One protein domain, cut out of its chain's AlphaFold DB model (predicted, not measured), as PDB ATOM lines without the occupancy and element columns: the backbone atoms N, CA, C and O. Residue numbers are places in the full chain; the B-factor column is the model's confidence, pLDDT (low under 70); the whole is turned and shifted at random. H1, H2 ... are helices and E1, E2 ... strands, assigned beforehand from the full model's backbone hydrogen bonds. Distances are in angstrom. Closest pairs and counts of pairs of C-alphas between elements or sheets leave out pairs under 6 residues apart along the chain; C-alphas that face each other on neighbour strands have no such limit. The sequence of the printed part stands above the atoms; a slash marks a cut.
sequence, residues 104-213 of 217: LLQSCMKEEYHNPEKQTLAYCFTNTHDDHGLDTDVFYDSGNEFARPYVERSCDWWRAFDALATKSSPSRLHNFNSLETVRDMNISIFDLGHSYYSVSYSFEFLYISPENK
ATOM      1  N   LEU A 104      31.177   6.456 -31.657       91.31
ATOM      2  CA  LEU A 104      30.318   7.618 -31.397       91.31
ATOM      3  C   LEU A 104      28.937   7.467 -32.050       91.31
ATOM      4  O   LEU A 104      27.919   7.626 -31.381       91.31
ATOM      5  N   LEU A 105      28.890   7.070 -33.328       91.56
ATOM      6  CA  LEU A 105      27.628   6.873 -34.047       91.56
ATOM      7  C   LEU A 105      26.700   5.852 -33.366       91.56
ATOM      8  O   LEU A 105      25.483   5.946 -33.490       91.56
ATOM      9  N   GLN A 106      27.238   4.859 -32.655       91.69
ATOM     10  CA  GLN A 106      26.428   3.858 -31.953       91.69
ATOM     11  C   GLN A 106      25.705   4.446 -30.739       91.69
ATOM     12  O   GLN A 106      24.601   4.002 -30.444       91.69
ATOM     13  N   SER A 107      26.293   5.453 -30.087       89.81
ATOM     14  CA  SER A 107      25.673   6.179 -28.971       89.81
ATOM     15  C   SER A 107      24.703   7.285 -29.397       89.81
ATOM     16  O   SER A 107      23.959   7.783 -28.558       89.81
ATOM     17  N   CYS A 108      24.687   7.663 -30.678       92.88
ATOM     18  CA  CYS A 108      23.795   8.702 -31.185       92.88
ATOM     19  C   CYS A 108      22.341   8.200 -31.280       92.88
ATOM     20  O   CYS A 108      22.073   7.034 -31.582       92.88
ATOM     21  N   MET A 109      21.391   9.109 -31.080       93.44
ATOM     22  CA  MET A 109      19.967   8.894 -31.310       93.44
ATOM     23  C   MET A 109      19.675   8.987 -32.807       93.44
ATOM     24  O   MET A 109      19.922  10.026 -33.405       93.44
ATOM     25  N   LYS A 110      19.154   7.912 -33.406       92.88
ATOM     26  CA  LYS A 110      19.029   7.764 -34.865       92.88
ATOM     27  C   LYS A 110      17.586   7.857 -35.341       92.88
ATOM     28  O   LYS A 110      16.676   7.383 -34.658       92.88
ATOM     29  N   GLU A 111      17.437   8.383 -36.548       93.25
ATOM     30  CA  GLU A 111      16.254   8.310 -37.394       93.25
ATOM     31  C   GLU A 111      16.665   7.911 -38.810       93.25
ATOM     32  O   GLU A 111      17.633   8.436 -39.369       93.25
ATOM     33  N   GLU A 112      15.932   6.967 -39.389       92.69
ATOM     34  CA  GLU A 112      16.110   6.584 -40.786       92.69
ATOM     35  C   GLU A 112      15.254   7.487 -41.679       92.69
ATOM     36  O   GLU A 112      14.109   7.806 -41.359       92.69
ATOM     37  N   TYR A 113      15.797   7.874 -42.827       91.56
ATOM     38  CA  TYR A 113      15.077   8.601 -43.861       91.56
ATOM     39  C   TYR A 113      15.457   8.083 -45.253       91.56
ATOM     40  O   TYR A 113      16.448   7.377 -45.426       91.56
ATOM     41  N   HIS A 114      14.640   8.423 -46.252       79.62
ATOM     42  CA  HIS A 114      14.776   8.005 -47.650       79.62
ATOM     43  C   HIS A 114      14.694   6.480 -47.888       79.62
ATOM     44  O   HIS A 114      15.638   5.718 -47.683       79.62
ATOM     45  N   ASN A 115      13.548   6.018 -48.396       57.12
ATOM     46  CA  ASN A 115      13.328   4.628 -48.812       57.12
ATOM     47  C   ASN A 115      13.493   4.542 -50.348       57.12
ATOM     48  O   ASN A 115      12.767   5.267 -51.032       57.12
ATOM     49  N   PRO A 116      14.405   3.720 -50.920       56.69
ATOM     50  CA  PRO A 116      15.047   2.525 -50.346       56.69
ATOM     51  C   PRO A 116      16.496   2.662 -49.855       56.69
ATOM     52  O   PRO A 116      17.030   1.690 -49.326       56.69
ATOM     53  N   GLU A 117      17.145   3.817 -50.005       70.25
ATOM     54  CA  GLU A 117      18.581   3.960 -49.702       70.25
ATOM     55  C   GLU A 117      18.923   4.003 -48.198       70.25
ATOM     56  O   GLU A 117      20.104   3.988 -47.859       70.25
ATOM     57  N   LYS A 118      17.918   4.003 -47.304       80.00
ATOM     58  CA  LYS A 118      18.044   3.948 -45.833       80.00
ATOM     59  C   LYS A 118      19.163   4.843 -45.305       80.00
ATOM     60  O   LYS A 118      20.131   4.389 -44.691       80.00
ATOM     61  N   GLN A 119      19.022   6.134 -45.560       93.31
ATOM     62  CA  GLN A 119      19.918   7.138 -45.012       93.31
ATOM     63  C   GLN A 119      19.602   7.339 -43.523       93.31
ATOM     64  O   GLN A 119      18.496   7.069 -43.060       93.31
ATOM     65  N   THR A 120      20.593   7.743 -42.736       93.50
ATOM     66  CA  THR A 120      20.480   7.917 -41.287       93.50
ATOM     67  C   THR A 120      20.821   9.346 -40.916       93.50
ATOM     68  O   THR A 120      21.897   9.840 -41.253       93.50
ATOM     69  N   LEU A 121      19.923   9.963 -40.161       94.81
ATOM     70  CA  LEU A 121      20.155  11.196 -39.433       94.81
ATOM     71  C   LEU A 121      20.278  10.848 -37.950       94.81
ATOM     72  O   LEU A 121      19.439  10.128 -37.414       94.81
ATOM     73  N   ALA A 122      21.323  11.318 -37.275       95.06
ATOM     74  CA  ALA A 122      21.531  11.000 -35.871       95.06
ATOM     75  C   ALA A 122      22.003  12.199 -35.057       95.06
ATOM     76  O   ALA A 122      22.971  12.850 -35.426       95.06
ATOM     77  N   TYR A 123      21.362  12.446 -33.918       95.00
ATOM     78  CA  TYR A 123      21.838  13.383 -32.901       95.00
ATOM     79  C   TYR A 123      22.832  12.679 -31.974       95.00
ATOM     80  O   TYR A 123      22.515  11.618 -31.434       95.00
ATOM     81  N   CYS A 124      24.015  13.253 -31.762       92.75
ATOM     82  CA  CYS A 124      25.065  12.632 -30.958       92.75
ATOM     83  C   CYS A 124      25.205  13.263 -29.573       92.75
ATOM     84  O   CYS A 124      25.063  12.567 -28.570       92.75
ATOM     85  N   PHE A 125      25.489  14.561 -29.506       91.44
ATOM     86  CA  PHE A 125      25.607  15.300 -28.251       91.44
ATOM     87  C   PHE A 125      25.482  16.802 -28.502       91.44
ATOM     88  O   PHE A 125      25.600  17.265 -29.634       91.44
ATOM     89  N   THR A 126      25.273  17.559 -27.432       88.81
ATOM     90  CA  THR A 126      25.296  19.022 -27.456       88.81
ATOM     91  C   THR A 126      26.663  19.494 -26.985       88.81
ATOM     92  O   THR A 126      27.094  19.145 -25.885       88.81
ATOM     93  N   ASN A 127      27.353  20.271 -27.812       81.75
ATOM     94  CA  ASN A 127      28.553  20.978 -27.404       81.75
ATOM     95  C   ASN A 127      28.135  22.244 -26.648       81.75
ATOM     96  O   ASN A 127      27.738  23.249 -27.242       81.75
ATOM     97  N   THR A 128      28.167  22.157 -25.321       68.81
ATOM     98  CA  THR A 128      27.913  23.291 -24.436       68.81
ATOM     99  C   THR A 128      29.237  24.000 -24.162       68.81
ATOM    100  O   THR A 128      30.077  23.420 -23.479       68.81
ATOM    101  N   HIS A 129      29.355  25.253 -24.621       54.88
ATOM    102  CA  HIS A 129      30.483  26.204 -24.492       54.88
ATOM    103  C   HIS A 129      31.419  26.348 -25.703       54.88
ATOM    104  O   HIS A 129      32.336  25.561 -25.896       54.88
ATOM    105  N   ASP A 130      31.269  27.492 -26.373       44.88
ATOM    106  CA  ASP A 130      32.365  28.336 -26.858       44.88
ATOM    107  C   ASP A 130      32.094  29.761 -26.331       44.88
ATOM    108  O   ASP A 130      30.934  30.112 -26.092       44.88
ATOM    109  N   ASP A 131      33.128  30.592 -26.150       42.41
ATOM    110  CA  ASP A 131      33.124  31.975 -25.601       42.41
ATOM    111  C   ASP A 131      32.151  32.985 -26.287       42.41
ATOM    112  O   ASP A 131      32.160  34.189 -26.006       42.41
ATOM    113  N   HIS A 132      31.292  32.503 -27.188       41.16
ATOM    114  CA  HIS A 132      30.303  33.225 -27.986       41.16
ATOM    115  C   HIS A 132      28.837  32.836 -27.704       41.16
ATOM    116  O   HIS A 132      27.944  33.394 -28.334       41.16
ATOM    117  N   GLY A 133      28.566  31.941 -26.744       44.09
ATOM    118  CA  GLY A 133      27.225  31.771 -26.162       44.09
ATOM    119  C   GLY A 133      26.176  31.062 -27.028       44.09
ATOM    120  O   GLY A 133      24.998  31.099 -26.682       44.09
ATOM    121  N   LEU A 134      26.571  30.405 -28.121       55.97
ATOM    122  CA  LEU A 134      25.667  29.597 -28.941       55.97
ATOM    123  C   LEU A 134      25.993  28.117 -28.749       55.97
ATOM    124  O   LEU A 134      26.962  27.610 -29.311       55.97
ATOM    125  N   ASP A 135      25.183  27.429 -27.948       72.31
ATOM    126  CA  ASP A 135      25.249  25.972 -27.858       72.31
ATOM    127  C   ASP A 135      24.939  25.354 -29.227       72.31
ATOM    128  O   ASP A 135      24.002  25.767 -29.917       72.31
ATOM    129  N   THR A 136      25.722  24.347 -29.609       84.25
ATOM    130  CA  THR A 136      25.565  23.635 -30.883       84.25
ATOM    131  C   THR A 136      25.266  22.168 -30.633       84.25
ATOM    132  O   THR A 136      25.810  21.555 -29.718       84.25
ATOM    133  N   ASP A 137      24.411  21.581 -31.460       91.31
ATOM    134  CA  ASP A 137      24.186  20.143 -31.475       91.31
ATOM    135  C   ASP A 137      25.041  19.493 -32.565       91.31
ATOM    136  O   ASP A 137      25.102  19.971 -33.699       91.31
ATOM    137  N   VAL A 138      25.689  18.376 -32.237       93.12
ATOM    138  CA  VAL A 138      26.456  17.575 -33.192       93.12
ATOM    139  C   VAL A 138      25.561  16.486 -33.768       93.12
ATOM    140  O   VAL A 138      25.081  15.607 -33.044       93.12
ATOM    141  N   PHE A 139      25.383  16.521 -35.086       95.25
ATOM    142  CA  PHE A 139      24.641  15.531 -35.853       95.25
ATOM    143  C   PHE A 139      25.553  14.720 -36.763       95.25
ATOM    144  O   PHE A 139      26.579  15.203 -37.229       95.25
ATOM    145  N   TYR A 140      25.128  13.502 -37.066       95.62
ATOM    146  CA  TYR A 140      25.608  12.699 -38.179       95.62
ATOM    147  C   TYR A 140      24.509  12.592 -39.237       95.62
ATOM    148  O   TYR A 140      23.356  12.330 -38.896       95.62
ATOM    149  N   ASP A 141      24.855  12.760 -40.507       95.31
ATOM    150  CA  ASP A 141      23.912  12.682 -41.619       95.31
ATOM    151  C   ASP A 141      24.520  11.943 -42.815       95.31
ATOM    152  O   ASP A 141      25.285  12.506 -43.598       95.31
ATOM    153  N   SER A 142      24.155  10.671 -42.987       94.19
ATOM    154  CA  SER A 142      24.746   9.823 -44.029       94.19
ATOM    155  C   SER A 142      24.355  10.218 -45.457       94.19
ATOM    156  O   SER A 142      25.033   9.807 -46.396       94.19
ATOM    157  N   GLY A 143      23.249  10.945 -45.644       91.94
ATOM    158  CA  GLY A 143      22.806  11.428 -46.959       91.94
ATOM    159  C   GLY A 143      23.306  12.834 -47.297       91.94
ATOM    160  O   GLY A 143      23.068  13.312 -48.408       91.94
ATOM    161  N   ASN A 144      24.039  13.474 -46.373       90.88
ATOM    162  CA  ASN A 144      24.591  14.826 -46.502       90.88
ATOM    163  C   ASN A 144      23.534  15.879 -46.902       90.88
ATOM    164  O   ASN A 144      23.821  16.811 -47.657       90.88
ATOM    165  N   GLU A 145      22.304  15.751 -46.407       92.06
ATOM    166  CA  GLU A 145      21.233  16.728 -46.615       92.06
ATOM    167  C   GLU A 145      21.551  18.050 -45.898       92.06
ATOM    168  O   GLU A 145      21.220  19.120 -46.414       92.06
ATOM    169  N   PHE A 146      22.280  18.022 -44.773       90.81
ATOM    170  CA  PHE A 146      22.798  19.240 -44.130       90.81
ATOM    171  C   PHE A 146      23.691  20.087 -45.053       90.81
ATOM    172  O   PHE A 146      23.664  21.314 -44.954       90.81
ATOM    173  N   ALA A 147      24.431  19.465 -45.977       88.94
ATOM    174  CA  ALA A 147      25.257  20.175 -46.956       88.94
ATOM    175  C   ALA A 147      24.433  20.822 -48.084       88.94
ATOM    176  O   ALA A 147      24.955  21.648 -48.836       88.94
ATOM    177  N   ARG A 148      23.153  20.455 -48.222       86.75
ATOM    178  CA  ARG A 148      22.258  21.022 -49.230       86.75
ATOM    179  C   ARG A 148      21.590  22.299 -48.718       86.75
ATOM    180  O   ARG A 148      21.332  22.426 -47.509       86.75
ATOM    181  N   PRO A 149      21.246  23.230 -49.629       81.88
ATOM    182  CA  PRO A 149      20.392  24.362 -49.306       81.88
ATOM    183  C   PRO A 149      19.115  23.905 -48.597       81.88
ATOM    184  O   PRO A 149      18.533  22.880 -48.950       81.88
ATOM    185  N   TYR A 150      18.657  24.696 -47.625       78.06
ATOM    186  CA  TYR A 150      17.480  24.403 -46.796       78.06
ATOM    187  C   TYR A 150      16.275  23.900 -47.623       78.06
ATOM    188  O   TYR A 150      15.630  22.913 -47.269       78.06
ATOM    189  N   VAL A 151      16.008  24.557 -48.758       77.81
ATOM    190  CA  VAL A 151      14.843  24.317 -49.627       77.81
ATOM    191  C   VAL A 151      14.933  23.008 -50.420       77.81
ATOM    192  O   VAL A 151      13.919  22.458 -50.849       77.81
ATOM    193  N   GLU A 152      16.151  22.507 -50.629       83.19
ATOM    194  CA  GLU A 152      16.427  21.335 -51.460       83.19
ATOM    195  C   GLU A 152      16.342  20.029 -50.672       83.19
ATOM    196  O   GLU A 152      16.168  18.964 -51.272       83.19
ATOM    197  N   ARG A 153      16.386  20.107 -49.338       86.62
ATOM    198  CA  ARG A 153      16.358  18.928 -48.472       86.62
ATOM    199  C   ARG A 153      15.113  18.086 -48.698       86.62
ATOM    200  O   ARG A 153      14.020  18.583 -49.014       86.62
ATOM    201  N   SER A 154      15.272  16.771 -48.602       88.06
ATOM    202  CA  SER A 154      14.145  15.862 -48.770       88.06
ATOM    203  C   SER A 154      13.129  16.010 -47.633       88.06
ATOM    204  O   SER A 154      13.442  16.378 -46.503       88.06
ATOM    205  N   CYS A 155      11.866  15.720 -47.945       86.06
ATOM    206  CA  CYS A 155      10.813  15.729 -46.935       86.06
ATOM    207  C   CYS A 155      10.992  14.622 -45.902       86.06
ATOM    208  O   CYS A 155      10.631  14.808 -44.746       86.06
ATOM    209  N   ASP A 156      11.571  13.493 -46.305       89.88
ATOM    210  CA  ASP A 156      11.887  12.406 -45.385       89.88
ATOM    211  C   ASP A 156      12.959  12.834 -44.381       89.88
ATOM    212  O   ASP A 156      12.823  12.541 -43.197       89.88
ATOM    213  N   TRP A 157      13.966  13.595 -44.824       91.50
ATOM    214  CA  TRP A 157      14.958  14.180 -43.926       91.50
ATOM    215  C   TRP A 157      14.323  15.144 -42.923       91.50
ATOM    216  O   TRP A 157      14.564  15.024 -41.725       91.50
ATOM    217  N   TRP A 158      13.446  16.047 -43.381       87.44
ATOM    218  CA  TRP A 158      12.723  16.954 -42.481       87.44
ATOM    219  C   TRP A 158      11.874  16.198 -41.457       87.44
ATOM    220  O   TRP A 158      11.882  16.560 -40.289       87.44
ATOM    221  N   ARG A 159      11.195  15.116 -41.858       87.94
ATOM    222  CA  ARG A 159      10.436  14.268 -40.924       87.94
ATOM    223  C   ARG A 159      11.340  13.587 -39.894       87.94
ATOM    224  O   ARG A 159      10.975  13.543 -38.725       87.94
ATOM    225  N   ALA A 160      12.499  13.075 -40.303       90.44
ATOM    226  CA  ALA A 160      13.479  12.498 -39.381       90.44
ATOM    227  C   ALA A 160      14.036  13.550 -38.410       90.44
ATOM    228  O   ALA A 160      14.186  13.293 -37.219       90.44
ATOM    229  N   PHE A 161      14.291  14.760 -38.897       89.69
ATOM    230  CA  PHE A 161      14.756  15.869 -38.074       89.69
ATOM    231  C   PHE A 161      13.692  16.326 -37.063       89.69
ATOM    232  O   PHE A 161      13.992  16.462 -35.877       89.69
ATOM    233  N   ASP A 162      12.434  16.449 -37.497       86.75
ATOM    234  CA  ASP A 162      11.283  16.717 -36.627       86.75
ATOM    235  C   ASP A 162      11.131  15.600 -35.568       86.75
ATOM    236  O   ASP A 162      10.923  15.870 -34.383       86.75
ATOM    237  N   ALA A 163      11.304  14.331 -35.956       88.38
ATOM    238  CA  ALA A 163      11.253  13.201 -35.029       88.38
ATOM    239  C   ALA A 163      12.352  13.281 -33.953       88.38
ATOM    240  O   ALA A 163      12.054  13.108 -32.767       88.38
ATOM    241  N   LEU A 164      13.590  13.633 -34.324       89.31
ATOM    242  CA  LEU A 164      14.674  13.869 -33.361       89.31
ATOM    243  C   LEU A 164      14.359  15.019 -32.393       89.31
ATOM    244  O   LEU A 164      14.664  14.895 -31.208       89.31
ATOM    245  N   ALA A 165      13.693  16.084 -32.852       85.94
ATOM    246  CA  ALA A 165      13.253  17.188 -31.994       85.94
ATOM    247  C   ALA A 165      12.246  16.731 -30.924       85.94
ATOM    248  O   ALA A 165      12.297  17.153 -29.767       85.94
ATOM    249  N   THR A 166      11.319  15.847 -31.301       83.00
ATOM    250  CA  THR A 166      10.267  15.361 -30.391       83.00
ATOM    251  C   THR A 166      10.754  14.313 -29.395       83.00
ATOM    252  O   THR A 166      10.175  14.176 -28.314       83.00
ATOM    253  N   LYS A 167      11.827  13.580 -29.710       82.88
ATOM    254  CA  LYS A 167      12.418  12.626 -28.772       82.88
ATOM    255  C   LYS A 167      12.997  13.370 -27.566       82.88
ATOM    256  O   LYS A 167      13.674  14.385 -27.711       82.88
ATOM    257  N   SER A 168      12.742  12.846 -26.362       60.66
ATOM    258  CA  SER A 168      13.332  13.363 -25.122       60.66
ATOM    259  C   SER A 168      14.849  13.182 -25.188       60.66
ATOM    260  O   SER A 168      15.370  12.082 -25.002       60.66
ATOM    261  N   SER A 169      15.547  14.255 -25.544       67.50
ATOM    262  CA  SER A 169      16.993  14.277 -25.721       67.50
ATOM    263  C   SER A 169      17.560  15.571 -25.133       67.50
ATOM    264  O   SER A 169      16.843  16.568 -25.039       67.50
ATOM    265  N   PRO A 170      18.841  15.582 -24.728       77.44
ATOM    266  CA  PRO A 170      19.524  16.807 -24.312       77.44
ATOM    267  C   PRO A 170      19.764  17.798 -25.467       77.44
ATOM    268  O   PRO A 170      20.299  18.877 -25.227       77.44
ATOM    269  N   SER A 171      19.363  17.447 -26.694       82.12
ATOM    270  CA  SER A 171      19.470  18.283 -27.886       82.12
ATOM    271  C   SER A 171      18.777  19.624 -27.678       82.12
ATOM    272  O   SER A 171      17.634  19.691 -27.220       82.12
ATOM    273  N   ARG A 172      19.437  20.710 -28.085       82.00
ATOM    274  CA  ARG A 172      18.817  22.038 -28.134       82.00
ATOM    275  C   ARG A 172      17.665  22.086 -29.130       82.00
ATOM    276  O   ARG A 172      16.718  22.827 -28.883       82.00
ATOM    277  N   LEU A 173      17.687  21.239 -30.162       83.50
ATOM    278  CA  LEU A 173      16.558  21.018 -31.069       83.50
ATOM    279  C   LEU A 173      15.251  20.711 -30.319       83.50
ATOM    280  O   LEU A 173      14.179  21.135 -30.748       83.50
ATOM    281  N   HIS A 174      15.328  20.030 -29.170       81.75
ATOM    282  CA  HIS A 174      14.156  19.708 -28.358       81.75
ATOM    283  C   HIS A 174      13.422  20.956 -27.853       81.75
ATOM    284  O   HIS A 174      12.202  20.935 -27.732       81.75
ATOM    285  N   ASN A 175      14.122  22.072 -27.628       75.44
ATOM    286  CA  ASN A 175      13.497  23.333 -27.211       75.44
ATOM    287  C   ASN A 175      12.580  23.936 -28.290       75.44
ATOM    288  O   ASN A 175      11.814  24.852 -28.002       75.44
ATOM    289  N   PHE A 176      12.655  23.430 -29.521       71.50
ATOM    290  CA  PHE A 176      11.840  23.859 -30.654       71.50
ATOM    291  C   PHE A 176      10.664  22.902 -30.915       71.50
ATOM    292  O   PHE A 176       9.895  23.126 -31.845       71.50
ATOM    293  N   ASN A 177      10.483  21.859 -30.089       68.12
ATOM    294  CA  ASN A 177       9.447  20.836 -30.272       68.12
ATOM    295  C   ASN A 177       8.003  21.358 -30.150       68.12
ATOM    296  O   ASN A 177       7.083  20.733 -30.672       68.12
ATOM    297  N   SER A 178       7.801  22.476 -29.445       56.41
ATOM    298  CA  SER A 178       6.494  23.076 -29.169       56.41
ATOM    299  C   SER A 178       6.096  24.116 -30.209       56.41
ATOM    300  O   SER A 178       4.985  24.641 -30.164       56.41
ATOM    301  N   LEU A 179       7.009  24.455 -31.118       55.25
ATOM    302  CA  LEU A 179       6.675  25.231 -32.297       55.25
ATOM    303  C   LEU A 179       5.975  24.268 -33.252       55.25
ATOM    304  O   LEU A 179       6.487  23.184 -33.523       55.25
ATOM    305  N   GLU A 180       4.842  24.675 -33.823       49.16
ATOM    306  CA  GLU A 180       4.174  23.937 -34.911       49.16
ATOM    307  C   GLU A 180       5.098  23.710 -36.129       49.16
ATOM    308  O   GLU A 180       4.748  23.005 -37.075       49.16
ATOM    309  N   THR A 181       6.304  24.277 -36.099       54.34
ATOM    310  CA  THR A 181       7.296  24.250 -37.153       54.34
ATOM    311  C   THR A 181       8.719  24.309 -36.568       54.34
ATOM    312  O   THR A 181       9.375  25.346 -36.590       54.34
ATOM    313  N   VAL A 182       9.287  23.163 -36.162       58.44
ATOM    314  CA  VAL A 182      10.765  22.970 -36.062       58.44
ATOM    315  C   VAL A 182      11.467  23.446 -37.350       58.44
ATOM    316  O   VAL A 182      12.616  23.869 -37.354       58.44
ATOM    317  N   ARG A 183      10.728  23.451 -38.460       62.78
ATOM    318  CA  ARG A 183      11.112  23.973 -39.770       62.78
ATOM    319  C   ARG A 183      11.263  25.498 -39.813       62.78
ATOM    320  O   ARG A 183      11.998  25.996 -40.651       62.78
ATOM    321  N   ASP A 184      10.622  26.266 -38.943       62.81
ATOM    322  CA  ASP A 184      10.656  27.732 -39.028       62.81
ATOM    323  C   ASP A 184      11.871  28.359 -38.343       62.81
ATOM    324  O   ASP A 184      12.067  29.570 -38.448       62.81
ATOM    325  N   MET A 185      12.701  27.553 -37.681       71.69
ATOM    326  CA  MET A 185      13.932  28.039 -37.074       71.69
ATOM    327  C   MET A 185      15.035  28.226 -38.117       71.69
ATOM    328  O   MET A 185      15.189  27.443 -39.062       71.69
ATOM    329  N   ASN A 186      15.863  29.238 -37.888       75.38
ATOM    330  CA  ASN A 186      17.092  29.394 -38.640       75.38
ATOM    331  C   ASN A 186      18.131  28.410 -38.108       75.38
ATOM    332  O   ASN A 186      18.386  28.342 -36.905       75.38
ATOM    333  N   ILE A 187      18.728  27.660 -39.028       80.75
ATOM    334  CA  ILE A 187      19.799  26.708 -38.743       80.75
ATOM    335  C   ILE A 187      21.096  27.219 -39.356       80.75
ATOM    336  O   ILE A 187      21.158  27.518 -40.550       80.75
ATOM    337  N   SER A 188      22.137  27.302 -38.540       82.75
ATOM    338  CA  SER A 188      23.503  27.488 -39.015       82.75
ATOM    339  C   SER A 188      24.226  26.157 -38.911       82.75
ATOM    340  O   SER A 188      24.098  25.450 -37.913       82.75
ATOM    341  N   ILE A 189      24.926  25.786 -39.977       85.88
ATOM    342  CA  ILE A 189      25.515  24.460 -40.134       85.88
ATOM    343  C   ILE A 189      26.992  24.623 -40.422       85.88
ATOM    344  O   ILE A 189      27.390  25.361 -41.326       85.88
ATOM    345  N   PHE A 190      27.790  23.880 -39.675       86.50
ATOM    346  CA  PHE A 190      29.222  23.789 -39.843       86.50
ATOM    347  C   PHE A 190      29.620  22.334 -40.103       86.50
ATOM    348  O   PHE A 190      29.267  21.442 -39.336       86.50
ATOM    349  N   ASP A 191      30.339  22.089 -41.199       89.69
ATOM    350  CA  ASP A 191      30.822  20.755 -41.574       89.69
ATOM    351  C   ASP A 191      32.052  20.370 -40.737       89.69
ATOM    352  O   ASP A 191      33.120  20.978 -40.859       89.69
ATOM    353  N   LEU A 192      31.900  19.335 -39.909       89.38
ATOM    354  CA  LEU A 192      32.968  18.778 -39.077       89.38
ATOM    355  C   LEU A 192      33.745  17.656 -39.792       89.38
ATOM    356  O   LEU A 192      34.734  17.156 -39.259       89.38
ATOM    357  N   GLY A 193      33.329  17.261 -40.999       88.50
ATOM    358  CA  GLY A 193      33.875  16.136 -41.751       88.50
ATOM    359  C   GLY A 193      33.240  14.791 -41.382       88.50
ATOM    360  O   GLY A 193      32.509  14.659 -40.406       88.50
ATOM    361  N   HIS A 194      33.514  13.756 -42.187       89.69
ATOM    362  CA  HIS A 194      32.997  12.390 -41.982       89.69
ATOM    363  C   HIS A 194      31.464  12.303 -41.825       89.69
ATOM    364  O   HIS A 194      30.972  11.470 -41.066       89.69
ATOM    365  N   SER A 195      30.723  13.160 -42.539       93.44
ATOM    366  CA  SER A 195      29.260  13.288 -42.441       93.44
ATOM    367  C   SER A 195      28.752  13.754 -41.071       93.44
ATOM    368  O   SER A 195      27.574  13.581 -40.763       93.44
ATOM    369  N   TYR A 196      29.616  14.365 -40.256       94.38
ATOM    370  CA  TYR A 196      29.229  15.046 -39.029       94.38
ATOM    371  C   TYR A 196      29.106  16.553 -39.235       94.38
ATOM    372  O   TYR A 196      29.884  17.175 -39.958       94.38
ATOM    373  N   TYR A 197      28.149  17.143 -38.531       93.31
ATOM    374  CA  TYR A 197      27.803  18.551 -38.627       93.31
ATOM    375  C   TYR A 197      27.586  19.127 -37.231       93.31
ATOM    376  O   TYR A 197      26.939  18.498 -36.396       93.31
ATOM    377  N   SER A 198      28.102  20.329 -36.992       90.94
ATOM    378  CA  SER A 198      27.719  21.157 -35.851       90.94
ATOM    379  C   SER A 198      26.587  22.081 -36.286       90.94
ATOM    380  O   SER A 198      26.693  22.764 -37.308       90.94
ATOM    381  N   VAL A 199      25.480  22.054 -35.550       89.12
ATOM    382  CA  VAL A 199      24.243  22.751 -35.900       89.12
ATOM    383  C   VAL A 199      23.852  23.675 -34.755       89.12
ATOM    384  O   VAL A 199      23.645  23.221 -33.631       89.12
ATOM    385  N   SER A 200      23.733  24.970 -35.034       85.44
ATOM    386  CA  SER A 200      23.136  25.941 -34.113       85.44
ATOM    387  C   SER A 200      21.787  26.428 -34.618       85.44
ATOM    388  O   SER A 200      21.493  26.410 -35.817       85.44
ATOM    389  N   TYR A 201      20.968  26.874 -33.669       80.06
ATOM    390  CA  TYR A 201      19.585  27.276 -33.879       80.06
ATOM    391  C   TYR A 201      19.402  28.725 -33.445       80.06
ATOM    392  O   TYR A 201      19.931  29.126 -32.410       80.06
ATOM    393  N   SER A 202      18.633  29.500 -34.204       73.00
ATOM    394  CA  SER A 202      18.260  30.863 -33.827       73.00
ATOM    395  C   SER A 202      16.784  31.140 -34.110       73.00
ATOM    396  O   SER A 202      16.227  30.690 -35.116       73.00
ATOM    397  N   PHE A 203      16.176  31.906 -33.200       61.03
ATOM    398  CA  PHE A 203      14.842  32.492 -33.341       61.03
ATOM    399  C   PHE A 203      14.863  33.844 -34.071       61.03
ATOM    400  O   PHE A 203      13.798  34.394 -34.358       61.03
ATOM    401  N   GLU A 204      16.041  34.410 -34.360       55.75
ATOM    402  CA  GLU A 204      16.133  35.723 -34.991       55.75
ATOM    403  C   GLU A 204      15.547  35.705 -36.410       55.75
ATOM    404  O   GLU A 204      15.926  34.915 -37.280       55.75
ATOM    405  N   PHE A 205      14.606  36.628 -36.610       41.62
ATOM    406  CA  PHE A 205      13.712  36.828 -37.752       41.62
ATOM    407  C   PHE A 205      14.411  37.270 -39.053       41.62
ATOM    408  O   PHE A 205      13.923  38.152 -39.761       41.62
ATOM    409  N   LEU A 206      15.502  36.629 -39.471       43.72
ATOM    410  CA  LEU A 206      15.767  36.552 -40.910       43.72
ATOM    411  C   LEU A 206      14.836  35.485 -41.481       43.72
ATOM    412  O   LEU A 206      15.200  34.334 -41.686       43.72
ATOM    413  N   TYR A 207      13.583  35.908 -41.624       45.28
ATOM    414  CA  TYR A 207      12.453  35.210 -42.207       45.28
ATOM    415  C   TYR A 207      12.886  34.477 -43.483       45.28
ATOM    416  O   TYR A 207      13.031  35.090 -44.544       45.28
ATOM    417  N   ILE A 208      13.076  33.157 -43.409       50.94
ATOM    418  CA  ILE A 208      13.005  32.333 -44.614       50.94
ATOM    419  C   ILE A 208      11.561  32.468 -45.078       50.94
ATOM    420  O   ILE A 208      10.643  31.950 -44.433       50.94
ATOM    421  N   SER A 209      11.361  33.231 -46.153       44.59
ATOM    422  CA  SER A 209      10.032  33.445 -46.712       44.59
ATOM    423  C   SER A 209       9.342  32.093 -46.945       44.59
ATOM    424  O   SER A 209      10.009  31.158 -47.397       44.59
ATOM    425  N   PRO A 210       8.041  31.941 -46.630       51.31
ATOM    426  CA  PRO A 210       7.285  30.706 -46.829       51.31
ATOM    427  C   PRO A 210       7.432  30.111 -48.234       51.31
ATOM    428  O   PRO A 210       7.328  28.901 -48.395       51.31
ATOM    429  N   GLU A 211       7.727  30.939 -49.238       48.66
ATOM    430  CA  GLU A 211       7.999  30.528 -50.623       48.66
ATOM    431  C   GLU A 211       9.296  29.714 -50.803       48.66
ATOM    432  O   GLU A 211       9.416  28.946 -51.753       48.66
ATOM    433  N   ASN A 212      10.232  29.815 -49.857       50.88
ATOM    434  CA  ASN A 212      11.449  29.008 -49.779       50.88
ATOM    435  C   ASN A 212      11.269  27.774 -48.876       50.88
ATOM    436  O   ASN A 212      12.214  27.026 -48.641       50.88
ATOM    437  N   LYS A 213      10.068  27.522 -48.344       56.81
ATOM    438  CA  LYS A 213       9.797  26.337 -47.522       56.81
ATOM    439  C   LYS A 213       9.187  25.251 -48.397       56.81
ATOM    440  O   LYS A 213       8.136  25.428 -49.008       56.81
TER     441      LYS A 213
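Overview. This is residues 104 to 213 of the 217 residues of an uncharacterized protein of Erwinia sp. AG740 (UniProt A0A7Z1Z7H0). A single sheet of five strands, strongly twisted and curled, makes the wall of this domain, with the longest helix, H2, packed along its E1 and E2 side. Short H3 packs on the last turn of H2, short H1 sits over E2, and residues 203 to 213 trail on from E5 with no named element. The printed part has 110 residues, with three named helices and five named strands that follow along the chain as H1, E1, E2, E3, H2, H3, E4, E5; the sheet runs E1, E2, E3, E5, E4, all antiparallel, and the class is mixed, helices and strands, with 21 of the 110 printed residues in the helices and 35 in the strands. The whole is compact, with a radius of gyration of the C-alphas of 13.3 A, and spans 36 by 35 by 26 A.

Along the chain. Find C-alpha 104 at (30.318, 7.618, -31.397), where H1 begins; it covers residues 104 to 107. E1 follows at residues 109 to 113, then E2 at residues 119 to 127, 24.0 A long, and E3 at residues 136 to 141, 15.4 A. Look next for C-alpha 155 at (10.813, 15.729, -46.935): H2 runs from there to residue 166, 16.6 A. H3 is residues 172 to 176. E4, residues 186 to 193, measures 21.6 A, and E5, residues 196 to 202, measures 19.9 A and ends at C-alpha 202, (18.260, 30.863, -33.827).

Arrangement. Begin with the meander E1, E2, E3, each strand the antiparallel neighbour of the one before: N 111 and O 121 are 2.8 A apart, and so are N 122 and O 140. E3 and E5 pair through N 139 and O 197, 2.8 A; the hairpin E4 and E5 has N 190 and O 198 at 2.8 A. E3, H2 with H3, and E4 form a split strand-helix-strand unit, two strands running the same way with E5 between them, and its crossover is right-handed. H2 makes two layers with the sheet, a helix on one face, at a height of 8.6 A over the sheet; it runs along the strands, at 18 degrees to E1 on the local plane, and the closest C-alphas, of Tyr 113 and Asp 156, are 5.2 A apart. H2 touches H3 with residues 164 to 166 alone, Ala 165 and His 174 having the closest C-alphas, 4.5 A. H1 lies only just over E2, with 3 of its C-alphas falling on it. In H2 every O i to N i+4 pair is within hydrogen-bond range; H3 has 0 of 1, but 2 of 2 O i to N i+3 pairs, and H1 is too short for an O i to N i+4 pair.

Size, cuts and confidence. The two C-alphas farthest apart, of Pro 116 and Asp 131, are 42.5 A apart. The printed part has no cut, and the link from E3 to H2 is long, 13 residues. Mean pLDDT of the printed part is 78.0; look for values under 70 at residues 115 to 116, 128 to 134, 168 to 169, 177 to 184 and 203 to 213.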